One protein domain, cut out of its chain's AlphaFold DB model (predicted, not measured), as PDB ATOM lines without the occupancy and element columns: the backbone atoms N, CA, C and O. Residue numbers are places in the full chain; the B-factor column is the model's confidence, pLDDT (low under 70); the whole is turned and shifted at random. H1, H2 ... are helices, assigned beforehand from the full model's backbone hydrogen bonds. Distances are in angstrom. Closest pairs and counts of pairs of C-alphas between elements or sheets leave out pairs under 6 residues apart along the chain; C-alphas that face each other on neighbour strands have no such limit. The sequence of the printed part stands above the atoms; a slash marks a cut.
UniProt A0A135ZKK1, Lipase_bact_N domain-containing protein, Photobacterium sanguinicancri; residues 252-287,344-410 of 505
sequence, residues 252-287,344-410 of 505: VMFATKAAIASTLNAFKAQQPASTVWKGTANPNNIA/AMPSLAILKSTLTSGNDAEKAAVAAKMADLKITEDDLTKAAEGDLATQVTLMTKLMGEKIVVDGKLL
ATOM      1  N   VAL A 252       1.212  38.277  15.956       90.62
ATOM      2  CA  VAL A 252       0.463  39.101  14.994       90.62
ATOM      3  C   VAL A 252       0.491  38.498  13.593       90.62
ATOM      4  O   VAL A 252      -0.519  38.475  12.891       90.62
ATOM      5  N   MET A 253       1.643  37.968  13.175       90.12
ATOM      6  CA  MET A 253       1.792  37.313  11.876       90.12
ATOM      7  C   MET A 253       0.989  36.011  11.835       90.12
ATOM      8  O   MET A 253       0.318  35.735  10.840       90.12
ATOM      9  N   PHE A 254       1.025  35.221  12.910       88.56
ATOM     10  CA  PHE A 254       0.231  34.000  13.030       88.56
ATOM     11  C   PHE A 254      -1.275  34.297  12.980       88.56
ATOM     12  O   PHE A 254      -1.994  33.720  12.163       88.56
ATOM     13  N   ALA A 255      -1.745  35.263  13.767       89.81
ATOM     14  CA  ALA A 255      -3.147  35.666  13.801       89.81
ATOM     15  C   ALA A 255      -3.616  36.273  12.469       89.81
ATOM     16  O   ALA A 255      -4.708  35.969  11.992       89.81
ATOM     17  N   THR A 256      -2.766  37.062  11.807       91.88
ATOM     18  CA  THR A 256      -3.051  37.591  10.465       91.88
ATOM     19  C   THR A 256      -3.183  36.457   9.447       91.88
ATOM     20  O   THR A 256      -4.118  36.463   8.647       91.88
ATOM     21  N   LYS A 257      -2.311  35.439   9.494       91.19
ATOM     22  CA  LYS A 257      -2.446  34.235   8.652       91.19
ATOM     23  C   LYS A 257      -3.756  33.499   8.925       91.19
ATOM     24  O   LYS A 257      -4.403  33.074   7.971       91.19
ATOM     25  N   ALA A 258      -4.174  33.387  10.186       89.31
ATOM     26  CA  ALA A 258      -5.463  32.797  10.538       89.31
ATOM     27  C   ALA A 258      -6.638  33.606   9.955       89.31
ATOM     28  O   ALA A 258      -7.520  33.024   9.327       89.31
ATOM     29  N   ALA A 259      -6.619  34.940  10.050       92.19
ATOM     30  CA  ALA A 259      -7.643  35.803   9.448       92.19
ATOM     31  C   ALA A 259      -7.685  35.695   7.908       92.19
ATOM     32  O   ALA A 259      -8.762  35.635   7.305       92.19
ATOM     33  N   ILE A 260      -6.519  35.603   7.258       92.69
ATOM     34  CA  ILE A 260      -6.404  35.335   5.814       92.69
ATOM     35  C   ILE A 260      -7.021  33.970   5.477       92.69
ATOM     36  O   ILE A 260      -7.849  33.882   4.570       92.69
ATOM     37  N   ALA A 261      -6.672  32.916   6.218       92.38
ATOM     38  CA  ALA A 261      -7.214  31.576   6.008       92.38
ATOM     39  C   ALA A 261      -8.742  31.543   6.176       92.38
ATOM     40  O   ALA A 261      -9.436  30.974   5.331       92.38
ATOM     41  N   SER A 262      -9.279  32.215   7.198       92.00
ATOM     42  CA  SER A 262     -10.723  32.380   7.398       92.00
ATOM     43  C   SER A 262     -11.389  33.088   6.218       92.00
ATOM     44  O   SER A 262     -12.445  32.654   5.763       92.00
ATOM     45  N   THR A 263     -10.751  34.120   5.659       94.88
ATOM     46  CA  THR A 263     -11.261  34.830   4.471       94.88
ATOM     47  C   THR A 263     -11.296  33.918   3.241       94.88
ATOM     48  O   THR A 263     -12.301  33.855   2.539       94.88
ATOM     49  N   LEU A 264     -10.229  33.152   2.996       95.25
ATOM     50  CA  LEU A 264     -10.179  32.192   1.886       95.25
ATOM     51  C   LEU A 264     -11.210  31.068   2.049       95.25
ATOM     52  O   LEU A 264     -11.805  30.629   1.066       95.25
ATOM     53  N   ASN A 265     -11.446  30.605   3.278       94.25
ATOM     54  CA  ASN A 265     -12.483  29.618   3.570       94.25
ATOM     55  C   ASN A 265     -13.889  30.184   3.340       94.25
ATOM     56  O   ASN A 265     -14.723  29.480   2.772       94.25
ATOM     57  N   ALA A 266     -14.138  31.449   3.697       94.94
ATOM     58  CA  ALA A 266     -15.388  32.131   3.370       94.94
ATOM     59  C   ALA A 266     -15.617  32.155   1.849       94.94
ATOM     60  O   ALA A 266     -16.670  31.718   1.390       94.94
ATOM     61  N   PHE A 267     -14.608  32.527   1.055       96.25
ATOM     62  CA  PHE A 267     -14.711  32.497  -0.409       96.25
ATOM     63  C   PHE A 267     -14.978  31.097  -0.970       96.25
ATOM     64  O   PHE A 267     -15.842  30.943  -1.832       96.25
ATOM     65  N   LYS A 268     -14.301  30.058  -0.461       96.44
ATOM     66  CA  LYS A 268     -14.577  28.658  -0.846       96.44
ATOM     67  C   LYS A 268     -16.019  28.249  -0.539       96.44
ATOM     68  O   LYS A 268     -16.619  27.510  -1.312       96.44
ATOM     69  N   ALA A 269     -16.574  28.750   0.562       96.94
ATOM     70  CA  ALA A 269     -17.964  28.549   0.961       96.94
ATOM     71  C   ALA A 269     -18.950  29.528   0.289       96.94
ATOM     72  O   ALA A 269     -20.113  29.587   0.689       96.94
ATOM     73  N   GLN A 270     -18.501  30.303  -0.708       96.12
ATOM     74  CA  GLN A 270     -19.289  31.326  -1.408       96.12
ATOM     75  C   GLN A 270     -19.900  32.381  -0.466       96.12
ATOM     76  O   GLN A 270     -20.960  32.939  -0.736       96.12
ATOM     77  N   GLN A 271     -19.226  32.657   0.650       96.56
ATOM     78  CA  GLN A 271     -19.581  33.702   1.605       96.56
ATOM     79  C   GLN A 271     -18.747  34.964   1.357       96.56
ATOM     80  O   GLN A 271     -17.582  34.865   0.957       96.56
ATOM     81  N   PRO A 272     -19.305  36.160   1.611       95.81
ATOM     82  CA  PRO A 272     -18.557  37.395   1.455       95.81
ATOM     83  C   PRO A 272     -17.478  37.525   2.535       95.81
ATOM     84  O   PRO A 272     -17.628  37.051   3.668       95.81
ATOM     85  N   ALA A 273     -16.401  38.242   2.213       96.06
ATOM     86  CA  ALA A 273     -15.318  38.541   3.151       96.06
ATOM     87  C   ALA A 273     -15.789  39.366   4.364       96.06
ATOM     88  O   ALA A 273     -15.136  39.334   5.407       96.06
ATOM     89  N   SER A 274     -16.938  40.043   4.271       95.94
ATOM     90  CA  SER A 274     -17.590  40.752   5.379       95.94
ATOM     91  C   SER A 274     -18.071  39.831   6.506       95.94
ATOM     92  O   SER A 274     -18.322  40.297   7.612       95.94
ATOM     93  N   THR A 275     -18.121  38.510   6.298       93.62
ATOM     94  CA  THR A 275     -18.317  37.547   7.399       93.62
ATOM     95  C   THR A 275     -17.122  37.491   8.360       93.62
ATOM     96  O   THR A 275     -17.308  37.194   9.541       93.62
ATOM     97  N   VAL A 276     -15.923  37.823   7.866       94.12
ATOM     98  CA  VAL A 276     -14.656  37.864   8.616       94.12
ATOM     99  C   VAL A 276     -14.299  39.306   8.988       94.12
ATOM    100  O   VAL A 276     -14.092  39.623  10.158       94.12
ATOM    101  N   TRP A 277     -14.273  40.211   8.006       96.25
ATOM    102  CA  TRP A 277     -13.890  41.616   8.177       96.25
ATOM    103  C   TRP A 277     -15.118  42.497   8.439       96.25
ATOM    104  O   TRP A 277     -15.613  43.191   7.550       96.25
ATOM    105  N   LYS A 278     -15.605  42.469   9.681       95.25
ATOM    106  CA  LYS A 278     -16.770  43.235  10.162       95.25
ATOM    107  C   LYS A 278     -16.460  44.031  11.425       95.25
ATOM    108  O   LYS A 278     -15.475  43.763  12.110       95.25
ATOM    109  N   GLY A 279     -17.327  44.988  11.757       95.81
ATOM    110  CA  GLY A 279     -17.216  45.766  12.992       95.81
ATOM    111  C   GLY A 279     -15.834  46.407  13.132       95.81
ATOM    112  O   GLY A 279     -15.335  47.019  12.192       95.81
ATOM    113  N   THR A 280     -15.175  46.225  14.275       96.06
ATOM    114  CA  THR A 280     -13.828  46.779  14.495       96.06
ATOM    115  C   THR A 280     -12.747  46.172  13.606       96.06
ATOM    116  O   THR A 280     -11.698  46.783  13.471       96.06
ATOM    117  N   ALA A 281     -12.974  45.023  12.962       96.81
ATOM    118  CA  ALA A 281     -12.037  44.456  11.995       96.81
ATOM    119  C   ALA A 281     -12.057  45.196  10.649       96.81
ATOM    120  O   ALA A 281     -11.082  45.115   9.909       96.81
ATOM    121  N   ASN A 282     -13.130  45.934  10.354       97.12
ATOM    122  CA  ASN A 282     -13.289  46.803   9.189       97.12
ATOM    123  C   ASN A 282     -13.699  48.217   9.660       97.12
ATOM    124  O   ASN A 282     -14.826  48.653   9.418       97.12
ATOM    125  N   PRO A 283     -12.809  48.937  10.372       95.19
ATOM    126  CA  PRO A 283     -13.137  50.206  11.028       95.19
ATOM    127  C   PRO A 283     -13.552  51.315  10.051       95.19
ATOM    128  O   PRO A 283     -14.242  52.251  10.446       95.19
ATOM    129  N   ASN A 284     -13.153  51.202   8.782       95.00
ATOM    130  CA  ASN A 284     -13.419  52.189   7.738       95.00
ATOM    131  C   ASN A 284     -14.644  51.842   6.877       95.00
ATOM    132  O   ASN A 284     -14.890  52.517   5.880       95.00
ATOM    133  N   ASN A 285     -15.411  50.806   7.242       96.44
ATOM    134  CA  ASN A 285     -16.590  50.346   6.501       96.44
ATOM    135  C   ASN A 285     -16.306  50.110   5.006       96.44
ATOM    136  O   ASN A 285     -17.077  50.524   4.139       96.44
ATOM    137  N   ILE A 286     -15.184  49.454   4.693       97.06
ATOM    138  CA  ILE A 286     -14.836  49.049   3.328       97.06
ATOM    139  C   ILE A 286     -15.994  48.220   2.772       97.06
ATOM    140  O   ILE A 286     -16.408  47.243   3.396       97.06
ATOM    141  N   ALA A 287     -16.509  48.620   1.610       97.56
ATOM    142  CA  ALA A 287     -17.663  47.983   0.994       97.56
ATOM    143  C   ALA A 287     -17.381  46.525   0.599       97.56
ATOM    144  O   ALA A 287     -16.285  46.199   0.133       97.56
ATOM    145  N   ALA A 344      -8.235  44.410  15.799       96.88
ATOM    146  CA  ALA A 344      -9.575  44.108  15.335       96.88
ATOM    147  C   ALA A 344     -10.459  43.494  16.427       96.88
ATOM    148  O   ALA A 344     -11.673  43.440  16.236       96.88
ATOM    149  N   MET A 345      -9.893  43.044  17.550       95.25
ATOM    150  CA  MET A 345     -10.604  42.385  18.653       95.25
ATOM    151  C   MET A 345     -10.297  43.068  19.995       95.25
ATOM    152  O   MET A 345      -9.339  43.838  20.070       95.25
ATOM    153  N   PRO A 346     -11.136  42.916  21.037       95.25
ATOM    154  CA  PRO A 346     -10.786  43.387  22.377       95.25
ATOM    155  C   PRO A 346      -9.678  42.508  22.982       95.25
ATOM    156  O   PRO A 346      -9.655  41.299  22.742       95.25
ATOM    157  N   SER A 347      -8.786  43.104  23.775       93.31
ATOM    158  CA  SER A 347      -7.711  42.383  24.473       93.31
ATOM    159  C   SER A 347      -8.234  41.390  25.503       93.31
ATOM    160  O   SER A 347      -8.923  41.766  26.452       93.31
ATOM    161  N   LEU A 348      -7.834  40.123  25.364       89.62
ATOM    162  CA  LEU A 348      -8.121  39.060  26.329       89.62
ATOM    163  C   LEU A 348      -7.615  39.393  27.742       89.62
ATOM    164  O   LEU A 348      -8.288  39.054  28.716       89.62
ATOM    165  N   ALA A 349      -6.477  40.087  27.868       88.62
ATOM    166  CA  ALA A 349      -5.950  40.528  29.160       88.62
ATOM    167  C   ALA A 349      -6.878  41.559  29.816       88.62
ATOM    168  O   ALA A 349      -7.239  41.391  30.982       88.62
ATOM    169  N   ILE A 350      -7.371  42.536  29.042       93.94
ATOM    170  CA  ILE A 350      -8.348  43.525  29.524       93.94
ATOM    171  C   ILE A 350      -9.644  42.837  29.945       93.94
ATOM    172  O   ILE A 350     -10.168  43.137  31.019       93.94
ATOM    173  N   LEU A 351     -10.156  41.887  29.153       91.81
ATOM    174  CA  LEU A 351     -11.370  41.140  29.509       91.81
ATOM    175  C   LEU A 351     -11.194  40.389  30.836       91.81
ATOM    176  O   LEU A 351     -12.034  40.510  31.729       91.81
ATOM    177  N   LYS A 352     -10.080  39.667  30.996       86.44
ATOM    178  CA  LYS A 352      -9.764  38.912  32.215       86.44
ATOM    179  C   LYS A 352      -9.578  39.823  33.430       86.44
ATOM    180  O   LYS A 352     -10.143  39.550  34.494       86.44
ATOM    181  N   SER A 353      -8.817  40.909  33.284       89.19
ATOM    182  CA  SER A 353      -8.609  41.879  34.362       89.19
ATOM    183  C   SER A 353      -9.930  42.520  34.784       89.19
ATOM    184  O   SER A 353     -10.218  42.605  35.978       89.19
ATOM    185  N   THR A 354     -10.787  42.870  33.821       93.62
ATOM    186  CA  THR A 354     -12.112  43.452  34.078       93.62
ATOM    187  C   THR A 354     -13.007  42.494  34.862       93.62
ATOM    188  O   THR A 354     -13.603  42.893  35.860       93.62
ATOM    189  N   LEU A 355     -13.058  41.213  34.484       90.19
ATOM    190  CA  LEU A 355     -13.833  40.201  35.217       90.19
ATOM    191  C   LEU A 355     -13.360  40.017  36.664       90.19
ATOM    192  O   LEU A 355     -14.164  39.709  37.539       90.19
ATOM    193  N   THR A 356     -12.074  40.243  36.928       87.88
ATOM    194  CA  THR A 356     -11.486  40.089  38.265       87.88
ATOM    195  C   THR A 356     -11.667  41.359  39.103       87.88
ATOM    196  O   THR A 356     -12.163  41.320  40.230       87.88
ATOM    197  N   SER A 357     -11.303  42.511  38.542       88.81
ATOM    198  CA  SER A 357     -11.064  43.760  39.279       88.81
ATOM    199  C   SER A 357     -11.912  44.949  38.824       88.81
ATOM    200  O   SER A 357     -11.938  45.964  39.518       88.81
ATOM    201  N   GLY A 358     -12.637  44.823  37.709       91.75
ATOM    202  CA  GLY A 358     -13.539  45.858  37.206       91.75
ATOM    203  C   GLY A 358     -14.720  46.122  38.140       91.75
ATOM    204  O   GLY A 358     -15.026  45.330  39.043       91.75
ATOM    205  N   ASN A 359     -15.396  47.243  37.911       95.25
ATOM    206  CA  ASN A 359     -16.644  47.550  38.608       95.25
ATOM    207  C   ASN A 359     -17.796  46.649  38.116       95.25
ATOM    208  O   ASN A 359     -17.672  45.945  37.111       95.25
ATOM    209  N   ASP A 360     -18.930  46.670  38.817       96.75
ATOM    210  CA  ASP A 360     -20.051  45.765  38.529       96.75
ATOM    211  C   ASP A 360     -20.622  45.936  37.111       96.75
ATOM    212  O   ASP A 360     -20.967  44.944  36.465       96.75
ATOM    213  N   ALA A 361     -20.676  47.167  36.592       96.50
ATOM    214  CA  ALA A 361     -21.168  47.438  35.243       96.50
ATOM    215  C   ALA A 361     -20.207  46.902  34.171       96.50
ATOM    216  O   ALA A 361     -20.641  46.292  33.191       96.50
ATOM    217  N   GLU A 362     -18.901  47.074  34.373       96.25
ATOM    218  CA  GLU A 362     -17.872  46.539  33.478       96.25
ATOM    219  C   GLU A 362     -17.878  45.008  33.475       96.25
ATOM    220  O   GLU A 362     -17.912  44.389  32.407       96.25
ATOM    221  N   LYS A 363     -17.919  44.389  34.661       96.25
ATOM    222  CA  LYS A 363     -18.020  42.932  34.823       96.25
ATOM    223  C   LYS A 363     -19.256  42.378  34.126       96.25
ATOM    224  O   LYS A 363     -19.144  41.412  33.373       96.25
ATOM    225  N   ALA A 364     -20.412  43.010  34.324       96.50
ATOM    226  CA  ALA A 364     -21.660  42.609  33.685       96.50
ATOM    227  C   ALA A 364     -21.588  42.722  32.154       96.50
ATOM    228  O   ALA A 364     -22.011  41.802  31.454       96.50
ATOM    229  N   ALA A 365     -21.015  43.805  31.623       96.69
ATOM    230  CA  ALA A 365     -20.872  44.002  30.182       96.69
ATOM    231  C   ALA A 365     -19.942  42.964  29.537       96.69
ATOM    232  O   ALA A 365     -20.267  42.417  28.479       96.69
ATOM    233  N   VAL A 366     -18.807  42.654  30.176       95.12
ATOM    234  CA  VAL A 366     -17.894  41.607  29.695       95.12
ATOM    235  C   VAL A 366     -18.566  40.238  29.763       95.12
ATOM    236  O   VAL A 366     -18.604  39.543  28.750       95.12
ATOM    237  N   ALA A 367     -19.170  39.876  30.898       94.06
ATOM    238  CA  ALA A 367     -19.854  38.593  31.064       94.06
ATOM    239  C   ALA A 367     -20.982  38.396  30.036       94.06
ATOM    240  O   ALA A 367     -21.071  37.341  29.405       94.06
ATOM    241  N   ALA A 368     -21.794  39.432  29.797       95.25
ATOM    242  CA  ALA A 368     -22.837  39.405  28.776       95.25
ATOM    243  C   ALA A 368     -22.258  39.172  27.375       95.25
ATOM    244  O   ALA A 368     -22.803  38.375  26.610       95.25
ATOM    245  N   LYS A 369     -21.126  39.812  27.042       95.19
ATOM    246  CA  LYS A 369     -20.493  39.619  25.734       95.19
ATOM    247  C   LYS A 369     -19.922  38.214  25.560       95.19
ATOM    248  O   LYS A 369     -20.043  37.636  24.483       95.19
ATOM    249  N   MET A 370     -19.322  37.645  26.601       93.06
ATOM    250  CA  MET A 370     -18.806  36.275  26.544       93.06
ATOM    251  C   MET A 370     -19.937  35.259  26.376       93.06
ATOM    252  O   MET A 370     -19.807  34.343  25.566       93.06
ATOM    253  N   ALA A 371     -21.070  35.467  27.051       94.06
ATOM    254  CA  ALA A 371     -22.263  34.642  26.879       94.06
ATOM    255  C   ALA A 371     -22.836  34.728  25.449       94.06
ATOM    256  O   ALA A 371     -23.105  33.692  24.841       94.06
ATOM    257  N   ASP A 372     -22.956  35.936  24.886       95.44
ATOM    258  CA  ASP A 372     -23.393  36.184  23.497       95.44
ATOM    259  C   ASP A 372     -22.516  35.439  22.476       95.44
ATOM    260  O   ASP A 372     -23.006  34.735  21.592       95.44
ATOM    261  N   LEU A 373     -21.196  35.504  22.665       94.50
ATOM    262  CA  LEU A 373     -20.215  34.832  21.809       94.50
ATOM    263  C   LEU A 373     -20.031  33.341  22.126       94.50
ATOM    264  O   LEU A 373     -19.244  32.663  21.455       94.50
ATOM    265  N   LYS A 374     -20.744  32.813  23.131       95.06
ATOM    266  CA  LYS A 374     -20.618  31.432  23.619       95.06
ATOM    267  C   LYS A 374     -19.162  31.088  23.937       95.06
ATOM    268  O   LYS A 374     -18.619  30.112  23.413       95.06
ATOM    269  N   ILE A 375     -18.507  31.952  24.702       93.00
ATOM    270  CA  ILE A 375     -17.167  31.741  25.248       93.00
ATOM    271  C   ILE A 375     -17.331  31.295  26.698       93.00
ATOM    272  O   ILE A 375     -17.993  31.971  27.486       93.00
ATOM    273  N   THR A 376     -16.746  30.152  27.033       88.00
ATOM    274  CA  THR A 376     -16.800  29.543  28.365       88.00
ATOM    275  C   THR A 376     -15.503  29.773  29.141       88.00
ATOM    276  O   THR A 376     -14.472  30.115  28.566       88.00
ATOM    277  N   GLU A 377     -15.532  29.566  30.458       79.44
ATOM    278  CA  GLU A 377     -14.326  29.605  31.300       79.44
ATOM    279  C   GLU A 377     -13.326  28.486  30.944       79.44
ATOM    280  O   GLU A 377     -12.113  28.688  31.016       79.44
ATOM    281  N   ASP A 378     -13.824  27.341  30.469       85.38
ATOM    282  CA  ASP A 378     -13.003  26.245  29.939       85.38
ATOM    283  C   ASP A 378     -12.263  26.665  28.658       85.38
ATOM    284  O   ASP A 378     -11.071  26.397  28.525       85.38
ATOM    285  N   ASP A 379     -12.918  27.415  27.758       86.88
ATOM    286  CA  ASP A 379     -12.244  27.971  26.575       86.88
ATOM    287  C   ASP A 379     -11.100  28.918  26.980       86.88
ATOM    288  O   ASP A 379     -10.026  28.905  26.378       86.88
ATOM    289  N   LEU A 380     -11.309  29.742  28.015       77.81
ATOM    290  CA  LEU A 380     -10.274  30.645  28.528       77.81
ATOM    291  C   LEU A 380      -9.117  29.884  29.173       77.81
ATOM    292  O   LEU A 380      -7.963  30.252  28.961       77.81
ATOM    293  N   THR A 381      -9.422  28.834  29.932       76.88
ATOM    294  CA  THR A 381      -8.423  27.980  30.585       76.88
ATOM    295  C   THR A 381      -7.563  27.275  29.544       76.88
ATOM    296  O   THR A 381      -6.348  27.450  29.541       76.88
ATOM    297  N   LYS A 382      -8.179  26.597  28.570       82.56
ATOM    298  CA  LYS A 382      -7.466  25.925  27.471       82.56
ATOM    299  C   LYS A 382      -6.614  26.886  26.654       82.56
ATOM    300  O   LYS A 382      -5.474  26.574  26.316       82.56
ATOM    301  N   ALA A 383      -7.141  28.072  26.348       77.75
ATOM    302  CA  ALA A 383      -6.371  29.087  25.644       77.75
ATOM    303  C   ALA A 383      -5.167  29.576  26.466       77.75
ATOM    304  O   ALA A 383      -4.095  29.779  25.893       77.75
ATOM    305  N   ALA A 384      -5.320  29.734  27.785       69.56
ATOM    306  CA  ALA A 384      -4.232  30.097  28.693       69.56
ATOM    307  C   ALA A 384      -3.180  28.980  28.838       69.56
ATOM    308  O   ALA A 384      -1.997  29.276  28.969       69.56
ATOM    309  N   GLU A 385      -3.590  27.715  28.743       71.50
ATOM    310  CA  GLU A 385      -2.713  26.534  28.763       71.50
ATOM    311  C   GLU A 385      -2.014  26.263  27.416       71.50
ATOM    312  O   GLU A 385      -1.204  25.344  27.307       71.50
ATOM    313  N   GLY A 386      -2.282  27.079  26.391       67.94
ATOM    314  CA  GLY A 386      -1.606  27.005  25.095       67.94
ATOM    315  C   GLY A 386      -2.326  26.182  24.025       67.94
ATOM    316  O   GLY A 386      -1.712  25.867  23.003       67.94
ATOM    317  N   ASP A 387      -3.609  25.839  24.200       80.62
ATOM    318  CA  ASP A 387      -4.382  25.150  23.161       80.62
ATOM    319  C   ASP A 387      -4.620  26.061  21.946       80.62
ATOM    320  O   ASP A 387      -5.477  26.951  21.938       80.62
ATOM    321  N   LEU A 388      -3.846  25.823  20.886       77.12
ATOM    322  CA  LEU A 388      -3.818  26.672  19.697       77.12
ATOM    323  C   LEU A 388      -5.168  26.721  18.965       77.12
ATOM    324  O   LEU A 388      -5.541  27.758  18.413       77.12
ATOM    325  N   ALA A 389      -5.920  25.617  18.954       84.12
ATOM    326  CA  ALA A 389      -7.221  25.550  18.291       84.12
ATOM    327  C   ALA A 389      -8.259  26.428  19.006       84.12
ATOM    328  O   ALA A 389      -8.996  27.186  18.361       84.12
ATOM    329  N   THR A 390      -8.280  26.380  20.335       86.50
ATOM    330  CA  THR A 390      -9.124  27.232  21.174       86.50
ATOM    331  C   THR A 390      -8.695  28.688  21.053       86.50
ATOM    332  O   THR A 390      -9.551  29.544  20.840       86.50
ATOM    333  N   GLN A 391      -7.392  28.987  21.058       79.62
ATOM    334  CA  GLN A 391      -6.886  30.347  20.827       79.62
ATOM    335  C   GLN A 391      -7.379  30.927  19.492       79.62
ATOM    336  O   GLN A 391      -7.960  32.012  19.475       79.62
ATOM    337  N   VAL A 392      -7.241  30.192  18.382       81.94
ATOM    338  CA  VAL A 392      -7.745  30.626  17.062       81.94
ATOM    339  C   VAL A 392      -9.267  30.799  17.070       81.94
ATOM    340  O   VAL A 392      -9.793  31.755  16.488       81.94
ATOM    341  N   THR A 393      -9.987  29.911  17.756       87.00
ATOM    342  CA  THR A 393     -11.448  29.991  17.895       87.00
ATOM    343  C   THR A 393     -11.869  31.252  18.648       87.00
ATOM    344  O   THR A 393     -12.743  31.982  18.175       87.00
ATOM    345  N   LEU A 394     -11.234  31.552  19.784       88.81
ATOM    346  CA  LEU A 394     -11.502  32.755  20.574       88.81
ATOM    347  C   LEU A 394     -11.178  34.026  19.795       88.81
ATOM    348  O   LEU A 394     -12.002  34.939  19.750       88.81
ATOM    349  N   MET A 395     -10.025  34.060  19.125       85.69
ATOM    350  CA  MET A 395      -9.635  35.184  18.273       85.69
ATOM    351  C   MET A 395     -10.672  35.434  17.173       85.69
ATOM    352  O   MET A 395     -11.075  36.574  16.958       85.69
ATOM    353  N   THR A 396     -11.177  34.378  16.530       84.69
ATOM    354  CA  THR A 396     -12.204  34.497  15.480       84.69
ATOM    355  C   THR A 396     -13.549  34.977  16.036       84.69
ATOM    356  O   THR A 396     -14.206  35.802  15.406       84.69
ATOM    357  N   LYS A 397     -13.962  34.502  17.219       91.69
ATOM    358  CA  LYS A 397     -15.211  34.935  17.877       91.69
ATOM    359  C   LYS A 397     -15.173  36.404  18.304       91.69
ATOM    360  O   LYS A 397     -16.198  37.073  18.263       91.69
ATOM    361  N   LEU A 398     -14.013  36.890  18.737       94.00
ATOM    362  CA  LEU A 398     -13.827  38.254  19.242       94.00
ATOM    363  C   LEU A 398     -13.450  39.261  18.142       94.00
ATOM    364  O   LEU A 398     -13.525  40.473  18.357       94.00
ATOM    365  N   MET A 399     -13.042  38.784  16.966       94.44
ATOM    366  CA  MET A 399     -12.730  39.626  15.816       94.44
ATOM    367  C   MET A 399     -13.952  40.444  15.383       94.44
ATOM    368  O   MET A 399     -15.021  39.913  15.088       94.44
ATOM    369  N   GLY A 400     -13.775  41.763  15.318       95.75
ATOM    370  CA  GLY A 400     -14.830  42.711  14.967       95.75
ATOM    371  C   GLY A 400     -15.669  43.203  16.145       95.75
ATOM    372  O   GLY A 400     -16.510  44.085  15.955       95.75
ATOM    373  N   GLU A 401     -15.431  42.684  17.349       96.56
ATOM    374  CA  GLU A 401     -16.265  42.965  18.511       96.56
ATOM    375  C   GLU A 401     -15.841  44.211  19.304       96.56
ATOM    376  O   GLU A 401     -14.676  44.632  19.375       96.56
ATOM    377  N   LYS A 402     -16.835  44.804  19.969       95.06
ATOM    378  CA  LYS A 402     -16.672  45.911  20.915       95.06
ATOM    379  C   LYS A 402     -17.449  45.639  22.196       95.06
ATOM    380  O   LYS A 402     -18.528  45.059  22.155       95.06
ATOM    381  N   ILE A 403     -16.916  46.125  23.311       95.69
ATOM    382  CA  ILE A 403     -17.592  46.120  24.608       95.69
ATOM    383  C   ILE A 403     -17.667  47.563  25.071       95.69
ATOM    384  O   ILE A 403     -16.638  48.224  25.199       95.69
ATOM    385  N   VAL A 404     -18.886  48.061  25.243       95.31
ATOM    386  CA  VAL A 404     -19.146  49.449  25.617       95.31
ATOM    387  C   VAL A 404     -19.781  49.461  26.998       95.31
ATOM    388  O   VAL A 404     -20.776  48.777  27.217       95.31
ATOM    389  N   VAL A 405     -19.211  50.253  27.899       94.81
ATOM    390  CA  VAL A 405     -19.691  50.470  29.264       94.81
ATOM    391  C   VAL A 405     -19.916  51.968  29.421       94.81
ATOM    392  O   VAL A 405     -19.025  52.758  29.111       94.81
ATOM    393  N   ASP A 406     -21.129  52.373  29.794       91.44
ATOM    394  CA  ASP A 406     -21.511  53.784  29.965       91.44
ATOM    395  C   ASP A 406     -21.134  54.688  28.775       91.44
ATOM    396  O   ASP A 406     -20.621  55.800  28.916       91.44
ATOM    397  N   GLY A 407     -21.347  54.178  27.557       91.31
ATOM    398  CA  GLY A 407     -21.042  54.890  26.312       91.31
ATOM    399  C   GLY A 407     -19.554  54.950  25.946       91.31
ATOM    400  O   GLY A 407     -19.213  55.531  24.915       91.31
ATOM    401  N   LYS A 408     -18.664  54.333  26.730       93.88
ATOM    402  CA  LYS A 408     -17.221  54.272  26.470       93.88
ATOM    403  C   LYS A 408     -16.790  52.868  26.084       93.88
ATOM    404  O   LYS A 408     -17.246  51.882  26.650       93.88
ATOM    405  N   LEU A 409     -15.896  52.776  25.105       94.56
ATOM    406  CA  LEU A 409     -15.282  51.507  24.735       94.56
ATOM    407  C   LEU A 409     -14.355  51.042  25.868       94.56
ATOM    408  O   LEU A 409     -13.553  51.837  26.342       94.56
ATOM    409  N   LEU A 410     -14.456  49.777  26.280       95.25
ATOM    410  CA  LEU A 410     -13.626  49.211  27.349       95.25
ATOM    411  C   LEU A 410     -12.137  49.185  26.950       95.25
ATOM    412  O   LEU A 410     -11.281  49.685  27.669       95.25
TER     413      LEU A 410
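What this domain is: This is residues 252 to 287 and 344 to 410 of the 505 residues of the protein "Lipase_bact_N domain-containing protein" of Photobacterium sanguinicancri (UniProt A0A135ZKK1). The longest helix, H1, lies at one end of the domain and packs about perpendicular on H5, the helix nearest the middle; the helical hairpin of H2 and H3 makes the other end, and short H4 packs on H5. The helices make few contacts with each other, and two long stretches without a named element, residues 269 to 287 and 399 to 410, run beside them. The printed part has 103 residues with five named helices, H1 to H5 in chain order, and no named strand: the class is all helix. It is compact, with a radius of gyration of the C-alphas of 14.5 A, and spans 43 by 33 by 23 A.

How they stand to each other: Start at H1, residues 252 to 268, whose residues 255 to 259 alone touch H5, residues 388 to 398, about perpendicular at 73 degrees; their closest C-alphas, Ala 258 and Val 392, are 7.2 A apart. H5 also touches H4, residues 377 to 384, at a steep tilt of 61 degrees, opposite ways; the closest C-alphas, Ala 383 and Gln 391, are 5.0 A apart. Look next at the hairpin of H2, residues 348 to 357, and H3, residues 360 to 372, which touch at a steep tilt of 45 degrees, opposite ways, H3 with residues 362 to 367 alone. Their closest C-alphas, Leu 355 and Lys 363, are 5.0 A apart. H2 and H3 are each apart from H1, H4 and H5. In H1, H2, H3, H4 and H5 every O i to N i+4 pair is within hydrogen-bond range.

Where its parts are: Find C-alpha 252 at (0.463, 39.101, 14.994); from there H1 runs 24.2 A to C-alpha 268 at (-14.577, 28.658, -0.846). H2 measures 14.1 A, H3 18.1 A and H4 10.4 A. H5 runs 15.3 A and ends at C-alpha 398, (-13.827, 38.254, 19.242). Past it, residues 404 to 405 pair antiparallel with residues 408 to 409.

The domain as a whole: The two C-alphas farthest apart, of Lys 268 and Asn 359, are 43.8 A apart. Residues 288 to 343 are cut out, and C-alphas 287 and 344 stand 16.9 A apart across the cut. The links H2 to H3, H3 to H4 and H4 to H5 are tight; the link H1 to H2 runs across the cut. The mean pLDDT of the printed part is 91.3, and residues 384 and 386 are under 70.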